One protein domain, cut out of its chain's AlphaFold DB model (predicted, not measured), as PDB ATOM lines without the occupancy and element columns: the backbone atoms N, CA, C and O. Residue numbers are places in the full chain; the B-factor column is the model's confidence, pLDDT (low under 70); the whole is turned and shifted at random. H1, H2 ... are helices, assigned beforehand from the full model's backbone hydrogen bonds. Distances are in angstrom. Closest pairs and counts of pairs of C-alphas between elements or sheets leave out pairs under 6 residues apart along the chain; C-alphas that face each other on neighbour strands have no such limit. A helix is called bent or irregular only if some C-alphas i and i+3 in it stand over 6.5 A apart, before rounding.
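What this domain is: This is residues 2 to 95 of the 267 residues of an uncharacterized protein of Eubacterium sp. BIOML-A2 (UniProt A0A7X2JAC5). Two helical hairpins make most of this domain: H2 with H3 in the middle, and H4 with H5 toward one end, where H5 crosses H3 steeply. H1 packs on H3 toward the other end. The printed part has 94 residues, with five named helices in the order H1 to H5 and no named strand, and the class is all helix. It is compact, with a radius of gyration of the C-alphas of 13.1 A, yet elongated, spanning 41 by 24 by 23 A.

How they stand to each other: H1, residues 13 to 23, touches the hub H3, residues 42 to 55, through residues 43 to 48 of H3 alone. They run the same way at a shallow tilt of 20 degrees, and their closest C-alphas, of Ile 20 and Val 44, are 6.0 A apart. H2, residues 29 to 38, forms a hairpin with H3, opposite ways at a shallow tilt of 13 degrees; the closest C-alphas, of Val 36 and Arg 45, are 4.3 A apart. H4, residues 64 to 73, and H2 only just touch, with 3 pairs of C-alphas within 8 A, the closest being Leu 37 and Leu 73 at 6.3 A. H5, residues 79 to 91, touches H3 with residues 81 to 85 alone, at a steep tilt of 56 degrees; the C-alphas of Arg 50 and Ala 81 are closest, 6.4 A apart. H4 and H5 form a hairpin, closest at the C-alphas of Cys 67 and Leu 89, 5.0 A apart. H3 and H4 are apart. Every O i to N i+4 pair is within hydrogen-bond range in H2, H3 and H4, against 4 of 7 in H1 and 7 of 9 in H5.

Where its parts are: H1 begins at C-alpha 13 (-30.683, 10.024, -13.864) and is 16.4 A long; it is irregular, C-alphas 14 and 17 being 7.5 A apart. H2 and H4 are each 14.3 A long, and H3 20.1 A. H5, 17.4 A, is irregular at C-alphas 81 and 84, 7.4 A apart, and ends at C-alpha 91 (-46.754, 39.257, -8.040).

The domain as a whole: The C-alphas of Gly 2 and Asp 95 are the two farthest apart, 43.4 A. The printed part has no cut and no long link. Residues 2 to 3 have pLDDT under 70.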
ATOM      1  N   GLY A   2     -12.081  17.347   0.127       48.22
ATOM      2  CA  GLY A   2     -13.003  17.576  -0.986       48.22
ATOM      3  C   GLY A   2     -14.405  17.787  -0.428       48.22
ATOM      4  O   GLY A   2     -14.934  16.898   0.233       48.22
ATOM      5  N   LEU A   3     -14.976  18.975  -0.630       55.28
ATOM      6  CA  LEU A   3     -16.388  19.216  -0.361       55.28
ATOM      7  C   LEU A   3     -17.176  18.265  -1.260       55.28
ATOM      8  O   LEU A   3     -17.226  18.467  -2.471       55.28
ATOM      9  N   PHE A   4     -17.738  17.203  -0.680       75.88
ATOM     10  CA  PHE A   4     -18.669  16.341  -1.394       75.88
ATOM     11  C   PHE A   4     -19.781  17.222  -1.961       75.88
ATOM     12  O   PHE A   4     -20.449  17.947  -1.217       75.88
ATOM     13  N   GLU A   5     -19.947  17.200  -3.282       81.94
ATOM     14  CA  GLU A   5     -21.034  17.936  -3.906       81.94
ATOM     15  C   GLU A   5     -22.377  17.415  -3.374       81.94
ATOM     16  O   GLU A   5     -22.540  16.203  -3.188       81.94
ATOM     17  N   PRO A   6     -23.356  18.301  -3.118       91.06
ATOM     18  CA  PRO A   6     -24.678  17.871  -2.691       91.06
ATOM     19  C   PRO A   6     -25.278  16.861  -3.673       91.06
ATOM     20  O   PRO A   6     -25.189  17.049  -4.885       91.06
ATOM     21  N   ILE A   7     -25.956  15.830  -3.162       92.38
ATOM     22  CA  ILE A   7     -26.518  14.735  -3.979       92.38
ATOM     23  C   ILE A   7     -27.446  15.266  -5.085       92.38
ATOM     24  O   ILE A   7     -27.478  14.718  -6.186       92.38
ATOM     25  N   TRP A   8     -28.165  16.365  -4.833       94.00
ATOM     26  CA  TRP A   8     -29.051  17.001  -5.812       94.00
ATOM     27  C   TRP A   8     -28.335  17.624  -7.023       94.00
ATOM     28  O   TRP A   8     -28.995  17.918  -8.016       94.00
ATOM     29  N   LYS A   9     -27.001  17.769  -6.994       94.94
ATOM     30  CA  LYS A   9     -26.180  18.158  -8.156       94.94
ATOM     31  C   LYS A   9     -25.834  16.992  -9.087       94.94
ATOM     32  O   LYS A   9     -25.069  17.166 -10.033       94.94
ATOM     33  N   THR A  10     -26.365  15.797  -8.838       93.12
ATOM     34  CA  THR A  10     -26.156  14.651  -9.727       93.12
ATOM     35  C   THR A  10     -26.606  14.961 -11.159       93.12
ATOM     36  O   THR A  10     -27.639  15.589 -11.371       93.12
ATOM     37  N   LYS A  11     -25.836  14.485 -12.141       94.44
ATOM     38  CA  LYS A  11     -26.233  14.408 -13.561       94.44
ATOM     39  C   LYS A  11     -26.725  13.009 -13.951       94.44
ATOM     40  O   LYS A  11     -27.170  12.789 -15.067       94.44
ATOM     41  N   ASP A  12     -26.594  12.056 -13.033       94.25
ATOM     42  CA  ASP A  12     -26.953  10.656 -13.213       94.25
ATOM     43  C   ASP A  12     -28.438  10.462 -12.890       94.25
ATOM     44  O   ASP A  12     -28.847  10.549 -11.725       94.25
ATOM     45  N   GLU A  13     -29.230  10.206 -13.932       93.56
ATOM     46  CA  GLU A  13     -30.683  10.024 -13.864       93.56
ATOM     47  C   GLU A  13     -31.077   8.879 -12.915       93.56
ATOM     48  O   GLU A  13     -32.085   8.972 -12.211       93.56
ATOM     49  N   SER A  14     -30.244   7.837 -12.784       94.06
ATOM     50  CA  SER A  14     -30.499   6.723 -11.856       94.06
ATOM     51  C   SER A  14     -30.491   7.163 -10.385       94.06
ATOM     52  O   SER A  14     -31.124   6.544  -9.524       94.06
ATOM     53  N   LYS A  15     -29.814   8.278 -10.079       94.06
ATOM     54  CA  LYS A  15     -29.729   8.868  -8.737       94.06
ATOM     55  C   LYS A  15     -30.784   9.941  -8.485       94.06
ATOM     56  O   LYS A  15     -30.832  10.452  -7.365       94.06
ATOM     57  N   LYS A  16     -31.661  10.245  -9.448       95.06
ATOM     58  CA  LYS A  16     -32.729  11.249  -9.311       95.06
ATOM     59  C   LYS A  16     -33.528  11.093  -8.020       95.06
ATOM     60  O   LYS A  16     -33.692  12.055  -7.279       95.06
ATOM     61  N   ASN A  17     -33.996   9.885  -7.710       95.81
ATOM     62  CA  ASN A  17     -34.825   9.673  -6.521       95.81
ATOM     63  C   ASN A  17     -34.039   9.955  -5.232       95.81
ATOM     64  O   ASN A  17     -34.556  10.596  -4.324       95.81
ATOM     65  N   LYS A  18     -32.756   9.569  -5.174       95.44
ATOM     66  CA  LYS A  18     -31.873   9.894  -4.040       95.44
ATOM     67  C   LYS A  18     -31.626  11.402  -3.928       95.44
ATOM     68  O   LYS A  18     -31.619  11.936  -2.822       95.44
ATOM     69  N   ALA A  19     -31.463  12.088  -5.059       96.25
ATOM     70  CA  ALA A  19     -31.369  13.542  -5.112       96.25
ATOM     71  C   ALA A  19     -32.629  14.213  -4.554       96.25
ATOM     72  O   ALA A  19     -32.503  15.070  -3.686       96.25
ATOM     73  N   ILE A  20     -33.823  13.782  -4.970       96.00
ATOM     74  CA  ILE A  20     -35.100  14.320  -4.475       96.00
ATOM     75  C   ILE A  20     -35.253  14.093  -2.963       96.00
ATOM     76  O   ILE A  20     -35.552  15.024  -2.216       96.00
ATOM     77  N   LEU A  21     -34.954  12.880  -2.486       96.00
ATOM     78  CA  LEU A  21     -34.990  12.552  -1.057       96.00
ATOM     79  C   LEU A  21     -34.043  13.433  -0.222       96.00
ATOM     80  O   LEU A  21     -34.342  13.727   0.934       96.00
ATOM     81  N   SER A  22     -32.927  13.900  -0.800       94.94
ATOM     82  CA  SER A  22     -31.927  14.706  -0.080       94.94
ATOM     83  C   SER A  22     -32.432  16.077   0.384       94.94
ATOM     84  O   SER A  22     -31.885  16.626   1.339       94.94
ATOM     85  N   PHE A  23     -33.483  16.619  -0.243       95.62
ATOM     86  CA  PHE A  23     -34.077  17.906   0.137       95.62
ATOM     87  C   PHE A  23     -35.552  17.824   0.538       95.62
ATOM     88  O   PHE A  23     -36.150  18.849   0.856       95.62
ATOM     89  N   GLN A  24     -36.142  16.628   0.607       94.25
ATOM     90  CA  GLN A  24     -37.561  16.467   0.948       94.25
ATOM     91  C   GLN A  24     -37.914  17.005   2.348       94.25
ATOM     92  O   GLN A  24     -39.029  17.459   2.578       94.25
ATOM     93  N   LYS A  25     -36.958  16.987   3.286       93.25
ATOM     94  CA  LYS A  25     -37.126  17.510   4.655       93.25
ATOM     95  C   LYS A  25     -36.671  18.967   4.822       93.25
ATOM     96  O   LYS A  25     -36.705  19.485   5.933       93.25
ATOM     97  N   ILE A  26     -36.205  19.622   3.756       95.06
ATOM     98  CA  ILE A  26     -35.800  21.032   3.809       95.06
ATOM     99  C   ILE A  26     -37.062  21.902   3.777       95.06
ATOM    100  O   ILE A  26     -37.928  21.704   2.925       95.06
ATOM    101  N   ASN A  27     -37.140  22.861   4.703       94.50
ATOM    102  CA  ASN A  27     -38.225  23.853   4.792       94.50
ATOM    103  C   ASN A  27     -37.759  25.277   4.442       94.50
ATOM    104  O   ASN A  27     -38.567  26.190   4.331       94.50
ATOM    105  N   ASP A  28     -36.452  25.473   4.289       95.31
ATOM    106  CA  ASP A  28     -35.853  26.753   3.921       95.31
ATOM    107  C   ASP A  28     -36.077  27.012   2.421       95.31
ATOM    108  O   ASP A  28     -35.458  26.368   1.567       95.31
ATOM    109  N   ILE A  29     -36.993  27.936   2.114       94.81
ATOM    110  CA  ILE A  29     -37.421  28.267   0.747       94.81
ATOM    111  C   ILE A  29     -36.253  28.805  -0.087       94.81
ATOM    112  O   ILE A  29     -36.131  28.453  -1.260       94.81
ATOM    113  N   THR A  30     -35.346  29.585   0.500       94.25
ATOM    114  CA  THR A  30     -34.179  30.132  -0.204       94.25
ATOM    115  C   THR A  30     -33.198  29.024  -0.585       94.25
ATOM    116  O   THR A  30     -32.682  28.997  -1.708       94.25
ATOM    117  N   LYS A  31     -32.980  28.043   0.304       95.06
ATOM    118  CA  LYS A  31     -32.198  26.839  -0.032       95.06
ATOM    119  C   LYS A  31     -32.863  26.017  -1.131       95.06
ATOM    120  O   LYS A  31     -32.162  25.564  -2.034       95.06
ATOM    121  N   LEU A  32     -34.182  25.831  -1.074       95.31
ATOM    122  CA  LEU A  32     -34.923  25.113  -2.113       95.31
ATOM    123  C   LEU A  32     -34.854  25.846  -3.461       95.31
ATOM    124  O   LEU A  32     -34.592  25.205  -4.475       95.31
ATOM    125  N   ASN A  33     -34.977  27.175  -3.484       95.25
ATOM    126  CA  ASN A  33     -34.864  27.965  -4.714       95.25
ATOM    127  C   ASN A  33     -33.462  27.865  -5.333       95.25
ATOM    128  O   ASN A  33     -33.312  27.728  -6.543       95.25
ATOM    129  N   ARG A  34     -32.403  27.797  -4.517       94.88
ATOM    130  CA  ARG A  34     -31.062  27.495  -5.046       94.88
ATOM    131  C   ARG A  34     -31.032  26.160  -5.802       94.88
ATOM    132  O   ARG A  34     -30.344  26.070  -6.818       94.88
ATOM    133  N   ILE A  35     -31.755  25.141  -5.336       95.31
ATOM    134  CA  ILE A  35     -31.870  23.854  -6.040       95.31
ATOM    135  C   ILE A  35     -32.643  24.045  -7.351       95.31
ATOM    136  O   ILE A  35     -32.171  23.577  -8.385       95.31
ATOM    137  N   VAL A  36     -33.755  24.793  -7.334       93.88
ATOM    138  CA  VAL A  36     -34.525  25.146  -8.544       93.88
ATOM    139  C   VAL A  36     -33.629  25.777  -9.610       93.88
ATOM    140  O   VAL A  36     -33.699  25.375 -10.760       93.88
ATOM    141  N   LEU A  37     -32.743  26.702  -9.242       92.94
ATOM    142  CA  LEU A  37     -31.929  27.451 -10.206       92.94
ATOM    143  C   LEU A  37     -30.645  26.744 -10.668       92.94
ATOM    144  O   LEU A  37     -29.978  27.236 -11.578       92.94
ATOM    145  N   SER A  38     -30.230  25.652 -10.016       92.62
ATOM    146  CA  SER A  38     -28.893  25.078 -10.250       92.62
ATOM    147  C   SER A  38     -28.817  23.557 -10.332       92.62
ATOM    148  O   SER A  38     -27.758  23.035 -10.692       92.62
ATOM    149  N   ALA A  39     -29.888  22.822 -10.015       94.31
ATOM    150  CA  ALA A  39     -29.868  21.372 -10.157       94.31
ATOM    151  C   ALA A  39     -29.763  20.976 -11.648       94.31
ATOM    152  O   ALA A  39     -30.518  21.509 -12.468       94.31
ATOM    153  N   PRO A  40     -28.859  20.042 -12.016       93.25
ATOM    154  CA  PRO A  40     -28.674  19.657 -13.417       93.25
ATOM    155  C   PRO A  40     -29.856  18.908 -14.031       93.25
ATOM    156  O   PRO A  40     -30.084  19.012 -15.230       93.25
ATOM    157  N   LEU A  41     -30.588  18.131 -13.227       92.69
ATOM    158  CA  LEU A  41     -31.735  17.359 -13.700       92.69
ATOM    159  C   LEU A  41     -33.019  18.183 -13.573       92.69
ATOM    160  O   LEU A  41     -33.377  18.607 -12.469       92.69
ATOM    161  N   SER A  42     -33.757  18.339 -14.674       90.62
ATOM    162  CA  SER A  42     -35.019  19.095 -14.704       90.62
ATOM    163  C   SER A  42     -36.036  18.549 -13.703       90.62
ATOM    164  O   SER A  42     -36.641  19.309 -12.954       90.62
ATOM    165  N   SER A  43     -36.133  17.227 -13.566       91.12
ATOM    166  CA  SER A  43     -36.995  16.575 -12.577       91.12
ATOM    167  C   SER A  43     -36.654  16.925 -11.125       91.12
ATOM    168  O   SER A  43     -37.541  16.959 -10.274       91.12
ATOM    169  N   VAL A  44     -35.371  17.167 -10.825       94.62
ATOM    170  CA  VAL A  44     -34.927  17.580  -9.488       94.62
ATOM    171  C   VAL A  44     -35.351  19.023  -9.227       94.62
ATOM    172  O   VAL A  44     -35.878  19.309  -8.153       94.62
ATOM    173  N   ARG A  45     -35.209  19.910 -10.222       93.69
ATOM    174  CA  ARG A  45     -35.724  21.284 -10.144       93.69
ATOM    175  C   ARG A  45     -37.241  21.306  -9.957       93.69
ATOM    176  O   ARG A  45     -37.721  21.972  -9.047       93.69
ATOM    177  N   THR A  46     -37.989  20.513 -10.728       91.94
ATOM    178  CA  THR A  46     -39.450  20.384 -10.592       91.94
ATOM    179  C   THR A  46     -39.854  19.913  -9.197       91.94
ATOM    180  O   THR A  46     -40.769  20.469  -8.594       91.94
ATOM    181  N   ALA A  47     -39.165  18.911  -8.645       93.31
ATOM    182  CA  ALA A  47     -39.430  18.442  -7.288       93.31
ATOM    183  C   ALA A  47     -39.119  19.514  -6.229       93.31
ATOM    184  O   ALA A  47     -39.847  19.620  -5.246       93.31
ATOM    185  N   ALA A  48     -38.079  20.329  -6.436       94.81
ATOM    186  CA  ALA A  48     -37.778  21.458  -5.562       94.81
ATOM    187  C   ALA A  48     -38.869  22.540  -5.627       94.81
ATOM    188  O   ALA A  48     -39.283  23.012  -4.575       94.81
ATOM    189  N   VAL A  49     -39.400  22.867  -6.815       94.00
ATOM    190  CA  VAL A  49     -40.542  23.794  -6.954       94.00
ATOM    191  C   VAL A  49     -41.766  23.266  -6.210       94.00
ATOM    192  O   VAL A  49     -42.338  23.986  -5.399       94.00
ATOM    193  N   ARG A  50     -42.131  21.992  -6.412       92.06
ATOM    194  CA  ARG A  50     -43.255  21.370  -5.692       92.06
ATOM    195  C   ARG A  50     -43.043  21.422  -4.183       92.06
ATOM    196  O   ARG A  50     -43.946  21.805  -3.452       92.06
ATOM    197  N   ARG A  51     -41.819  21.142  -3.721       94.38
ATOM    198  CA  ARG A  51     -41.489  21.246  -2.300       94.38
ATOM    199  C   ARG A  51     -41.619  22.675  -1.782       94.38
ATOM    200  O   ARG A  51     -42.103  22.835  -0.668       94.38
ATOM    201  N   ILE A  52     -41.215  23.689  -2.557       94.50
ATOM    202  CA  ILE A  52     -41.465  25.098  -2.220       94.50
ATOM    203  C   ILE A  52     -42.965  25.319  -2.069       94.50
ATOM    204  O   ILE A  52     -43.363  25.868  -1.056       94.50
ATOM    205  N   SER A  53     -43.794  24.856  -3.004       91.56
ATOM    206  CA  SER A  53     -45.252  24.997  -2.907       91.56
ATOM    207  C   SER A  53     -45.860  24.290  -1.692       91.56
ATOM    208  O   SER A  53     -46.837  24.786  -1.145       91.56
ATOM    209  N   ASP A  54     -45.279  23.177  -1.236       91.81
ATOM    210  CA  ASP A  54     -45.749  22.461  -0.041       91.81
ATOM    211  C   ASP A  54     -45.395  23.181   1.274       91.81
ATOM    212  O   ASP A  54     -46.083  23.001   2.279       91.81
ATOM    213  N   VAL A  55     -44.274  23.916   1.317       93.00
ATOM    214  CA  VAL A  55     -43.788  24.589   2.545       93.00
ATOM    215  C   VAL A  55     -44.090  26.072   2.582       93.00
ATOM    216  O   VAL A  55     -44.192  26.653   3.662       93.00
ATOM    217  N   ALA A  56     -44.172  26.699   1.416       84.75
ATOM    218  CA  ALA A  56     -44.540  28.085   1.303       84.75
ATOM    219  C   ALA A  56     -46.012  28.201   1.680       84.75
ATOM    220  O   ALA A  56     -46.857  27.453   1.199       84.75
ATOM    221  N   GLY A  57     -46.306  29.130   2.586       82.75
ATOM    222  CA  GLY A  57     -47.678  29.479   2.910       82.75
ATOM    223  C   GLY A  57     -48.311  30.243   1.747       82.75
ATOM    224  O   GLY A  57     -48.423  29.768   0.621       82.75
ATOM    225  N   LYS A  58     -48.734  31.479   2.007       82.81
ATOM    226  CA  LYS A  58     -49.379  32.309   0.978       82.81
ATOM    227  C   LYS A  58     -48.392  33.076   0.097       82.81
ATOM    228  O   LYS A  58     -48.774  33.480  -1.002       82.81
ATOM    229  N   GLU A  59     -47.163  33.284   0.561       85.81
ATOM    230  CA  GLU A  59     -46.189  34.189  -0.058       85.81
ATOM    231  C   GLU A  59     -44.786  33.581  -0.076       85.81
ATOM    232  O   GLU A  59     -44.444  32.732   0.753       85.81
ATOM    233  N   LEU A  60     -43.991  34.015  -1.055       91.88
ATOM    234  CA  LEU A  60     -42.568  33.712  -1.125       91.88
ATOM    235  C   LEU A  60     -41.803  34.778  -0.330       91.88
ATOM    236  O   LEU A  60     -42.132  35.955  -0.447       91.88
ATOM    237  N   PRO A  61     -40.770  34.404   0.440       92.75
ATOM    238  CA  PRO A  61     -39.967  35.343   1.219       92.75
ATOM    239  C   PRO A  61     -38.919  36.046   0.337       92.75
ATOM    240  O   PRO A  61     -37.767  36.159   0.743       92.75
ATOM    241  N   PHE A  62     -39.292  36.423  -0.887       94.31
ATOM    242  CA  PHE A  62     -38.401  37.031  -1.870       94.31
ATOM    243  C   PHE A  62     -38.773  38.488  -2.096       94.31
ATOM    244  O   PHE A  62     -39.953  38.821  -2.211       94.31
ATOM    245  N   ASP A  63     -37.762  39.345  -2.191       94.25
ATOM    246  CA  ASP A  63     -37.952  40.708  -2.678       94.25
ATOM    247  C   ASP A  63     -38.066  40.747  -4.218       94.25
ATOM    248  O   ASP A  63     -37.918  39.733  -4.909       94.25
ATOM    249  N   ALA A  64     -38.343  41.929  -4.778       94.38
ATOM    250  CA  ALA A  64     -38.477  42.105  -6.225       94.38
ATOM    251  C   ALA A  64     -37.211  41.676  -6.996       94.38
ATOM    252  O   ALA A  64     -37.311  41.032  -8.041       94.38
ATOM    253  N   ASN A  65     -36.017  41.945  -6.456       95.12
ATOM    254  CA  ASN A  65     -34.751  41.591  -7.100       95.12
ATOM    255  C   ASN A  65     -34.533  40.074  -7.120       95.12
ATOM    256  O   ASN A  65     -34.085  39.511  -8.125       95.12
ATOM    257  N   GLU A  66     -34.845  39.395  -6.019       95.00
ATOM    258  CA  GLU A  66     -34.791  37.940  -5.922       95.00
ATOM    259  C   GLU A  66     -35.812  37.281  -6.852       95.00
ATOM    260  O   GLU A  66     -35.481  36.297  -7.525       95.00
ATOM    261  N   CYS A  67     -37.014  37.847  -6.961       95.19
ATOM    262  CA  CYS A  67     -38.043  37.386  -7.887       95.19
ATOM    263  C   CYS A  67     -37.621  37.543  -9.349       95.19
ATOM    264  O   CYS A  67     -37.658  36.562 -10.099       95.19
ATOM    265  N   LEU A  68     -37.129  38.722  -9.735       96.50
ATOM    266  CA  LEU A  68     -36.599  38.989 -11.071       96.50
ATOM    267  C   LEU A  68     -35.469  38.018 -11.417       96.50
ATOM    268  O   LEU A  68     -35.508  37.340 -12.444       96.50
ATOM    269  N   ARG A  69     -34.469  37.894 -10.536       96.25
ATOM    270  CA  ARG A  69     -33.339  36.979 -10.741       96.25
ATOM    271  C   ARG A  69     -33.805  35.535 -10.901       96.25
ATOM    272  O   ARG A  69     -33.262  34.808 -11.733       96.25
ATOM    273  N   THR A  70     -34.782  35.119 -10.100       94.44
ATOM    274  CA  THR A  70     -35.342  33.770 -10.176       94.44
ATOM    275  C   THR A  70     -36.031  33.556 -11.521       94.44
ATOM    276  O   THR A  70     -35.727  32.572 -12.187       94.44
ATOM    277  N   LEU A  71     -36.876  34.488 -11.972       95.19
ATOM    278  CA  LEU A  71     -37.582  34.396 -13.256       95.19
ATOM    279  C   LEU A  71     -36.626  34.360 -14.456       95.19
ATOM    280  O   LEU A  71     -36.831  33.567 -15.371       95.19
ATOM    281  N   LEU A  72     -35.552  35.153 -14.433       95.12
ATOM    282  CA  LEU A  72     -34.549  35.174 -15.505       95.12
ATOM    283  C   LEU A  72     -33.809  33.837 -15.657       95.12
ATOM    284  O   LEU A  72     -33.480  33.415 -16.768       95.12
ATOM    285  N   LEU A  73     -33.535  33.167 -14.538       93.44
ATOM    286  CA  LEU A  73     -32.732  31.944 -14.503       93.44
ATOM    287  C   LEU A  73     -33.560  30.656 -14.553       93.44
ATOM    288  O   LEU A  73     -32.975  29.594 -14.770       93.44
ATOM    289  N   LEU A  74     -34.877  30.746 -14.357       89.69
ATOM    290  CA  LEU A  74     -35.777  29.602 -14.294       89.69
ATOM    291  C   LEU A  74     -35.804  28.839 -15.626       89.69
ATOM    292  O   LEU A  74     -36.110  29.398 -16.676       89.69
ATOM    293  N   ASP A  75     -35.516  27.540 -15.565       86.56
ATOM    294  CA  ASP A  75     -35.416  26.627 -16.711       86.56
ATOM    295  C   ASP A  75     -36.151  25.293 -16.447       86.56
ATOM    296  O   ASP A  75     -35.717  24.210 -16.845       86.56
ATOM    297  N   VAL A  76     -37.259  25.353 -15.706       83.12
ATOM    298  CA  VAL A  76     -38.091  24.182 -15.392       83.12
ATOM    299  C   VAL A  76     -39.103  23.947 -16.515       83.12
ATOM    300  O   VAL A  76     -39.881  24.838 -16.842       83.12
ATOM    301  N   ASP A  77     -39.113  22.741 -17.085       77.19
ATOM    302  CA  ASP A  77     -39.955  22.413 -18.250       77.19
ATOM    303  C   ASP A  77     -41.412  22.066 -17.882       77.19
ATOM    304  O   ASP A  77     -42.313  22.176 -18.711       77.19
ATOM    305  N   ASP A  78     -41.676  21.642 -16.637       82.50
ATOM    306  CA  ASP A  78     -43.029  21.280 -16.184       82.50
ATOM    307  C   ASP A  78     -43.845  22.536 -15.850       82.50
ATOM    308  O   ASP A  78     -43.862  23.007 -14.711       82.50
ATOM    309  N   ILE A  79     -44.542  23.055 -16.863       74.88
ATOM    310  CA  ILE A  79     -45.379  24.263 -16.786       74.88
ATOM    311  C   ILE A  79     -46.382  24.189 -15.623       74.88
ATOM    312  O   ILE A  79     -46.531  25.149 -14.871       74.88
ATOM    313  N   ARG A  80     -47.018  23.030 -15.407       77.81
ATOM    314  CA  ARG A  80     -48.057  22.869 -14.372       77.81
ATOM    315  C   ARG A  80     -47.492  22.996 -12.964       77.81
ATOM    316  O   ARG A  80     -48.143  23.541 -12.080       77.81
ATOM    317  N   ALA A  81     -46.277  22.494 -12.748       70.75
ATOM    318  CA  ALA A  81     -45.595  22.643 -11.466       70.75
ATOM    319  C   ALA A  81     -45.166  24.096 -11.205       70.75
ATOM    320  O   ALA A  81     -44.975  24.478 -10.053       70.75
ATOM    321  N   LEU A  82     -45.015  24.900 -12.260       79.38
ATOM    322  CA  LEU A  82     -44.564  26.281 -12.171       79.38
ATOM    323  C   LEU A  82     -45.674  27.298 -11.943       79.38
ATOM    324  O   LEU A  82     -45.353  28.380 -11.471       79.38
ATOM    325  N   ASP A  83     -46.936  27.012 -12.268       86.12
ATOM    326  CA  ASP A  83     -47.955  28.068 -12.349       86.12
ATOM    327  C   ASP A  83     -48.124  28.862 -11.049       86.12
ATOM    328  O   ASP A  83     -48.055  30.093 -11.070       86.12
ATOM    329  N   TRP A  84     -48.248  28.180  -9.906       90.12
ATOM    330  CA  TRP A  84     -48.309  28.862  -8.611       90.12
ATOM    331  C   TRP A  84     -47.004  29.613  -8.305       90.12
ATOM    332  O   TRP A  84     -47.037  30.782  -7.923       90.12
ATOM    333  N   TYR A  85     -45.850  28.968  -8.505       91.88
ATOM    334  CA  TYR A  85     -44.546  29.525  -8.141       91.88
ATOM    335  C   TYR A  85     -44.204  30.766  -8.972       91.88
ATOM    336  O   TYR A  85     -43.892  31.822  -8.430       91.88
ATOM    337  N   ARG A  86     -44.362  30.666 -10.293       91.94
ATOM    338  CA  ARG A  86     -44.205  31.751 -11.263       91.94
ATOM    339  C   ARG A  86     -45.184  32.888 -10.986       91.94
ATOM    340  O   ARG A  86     -44.766  34.041 -10.986       91.94
ATOM    341  N   GLY A  87     -46.457  32.579 -10.733       92.00
ATOM    342  CA  GLY A  87     -47.460  33.591 -10.395       92.00
ATOM    343  C   GLY A  87     -47.068  34.393  -9.154       92.00
ATOM    344  O   GLY A  87     -47.193  35.615  -9.144       92.00
ATOM    345  N   LYS A  88     -46.508  33.726  -8.136       93.25
ATOM    346  CA  LYS A  88     -45.992  34.395  -6.937       93.25
ATOM    347  C   LYS A  88     -44.770  35.258  -7.223       93.25
ATOM    348  O   LYS A  88     -44.748  36.401  -6.781       93.25
ATOM    349  N   LEU A  89     -43.810  34.767  -8.004       94.69
ATOM    350  CA  LEU A  89     -42.648  35.564  -8.410       94.69
ATOM    351  C   LEU A  89     -43.067  36.829  -9.176       94.69
ATOM    352  O   LEU A  89     -42.577  37.912  -8.877       94.69
ATOM    353  N   PHE A  90     -44.008  36.713 -10.119       95.44
ATOM    354  CA  PHE A  90     -44.520  37.870 -10.855       95.44
ATOM    355  C   PHE A  90     -45.291  38.848  -9.970       95.44
ATOM    356  O   PHE A  90     -45.181  40.047 -10.182       95.44
ATOM    357  N   SER A  91     -46.021  38.370  -8.955       93.50
ATOM    358  CA  SER A  91     -46.754  39.257  -8.040       93.50
ATOM    359  C   SER A  91     -45.855  40.176  -7.203       93.50
ATOM    360  O   SER A  91     -46.340  41.157  -6.651       93.50
ATOM    361  N   CYS A  92     -44.556  39.875  -7.120       92.56
ATOM    362  CA  CYS A  92     -43.564  40.715  -6.453       92.56
ATOM    363  C   CYS A  92     -42.970  41.795  -7.372       92.56
ATOM    364  O   CYS A  92     -42.236  42.652  -6.883       92.56
ATOM    365  N   LEU A  93     -43.230  41.734  -8.681       95.88
ATOM    366  CA  LEU A  93     -42.733  42.697  -9.659       95.88
ATOM    367  C   LEU A  93     -43.811  43.728  -9.973       95.88
ATOM    368  O   LEU A  93     -44.963  43.384 -10.236       95.88
ATOM    369  N   THR A  94     -43.418  44.997  -9.969       92.94
ATOM    370  CA  THR A  94     -44.313  46.122 -10.272       92.94
ATOM    371  C   THR A  94     -43.816  46.978 -11.431       92.94
ATOM    372  O   THR A  94     -44.594  47.755 -11.974       92.94
ATOM    373  N   ASP A  95     -42.537  46.865 -11.799       95.31
ATOM    374  CA  ASP A  95     -41.931  47.673 -12.854       95.31
ATOM    375  C   ASP A  95     -41.997  46.966 -14.216       95.31
ATOM    376  O   ASP A  95     -41.548  45.831 -14.379       95.31
TER     377      ASP A  95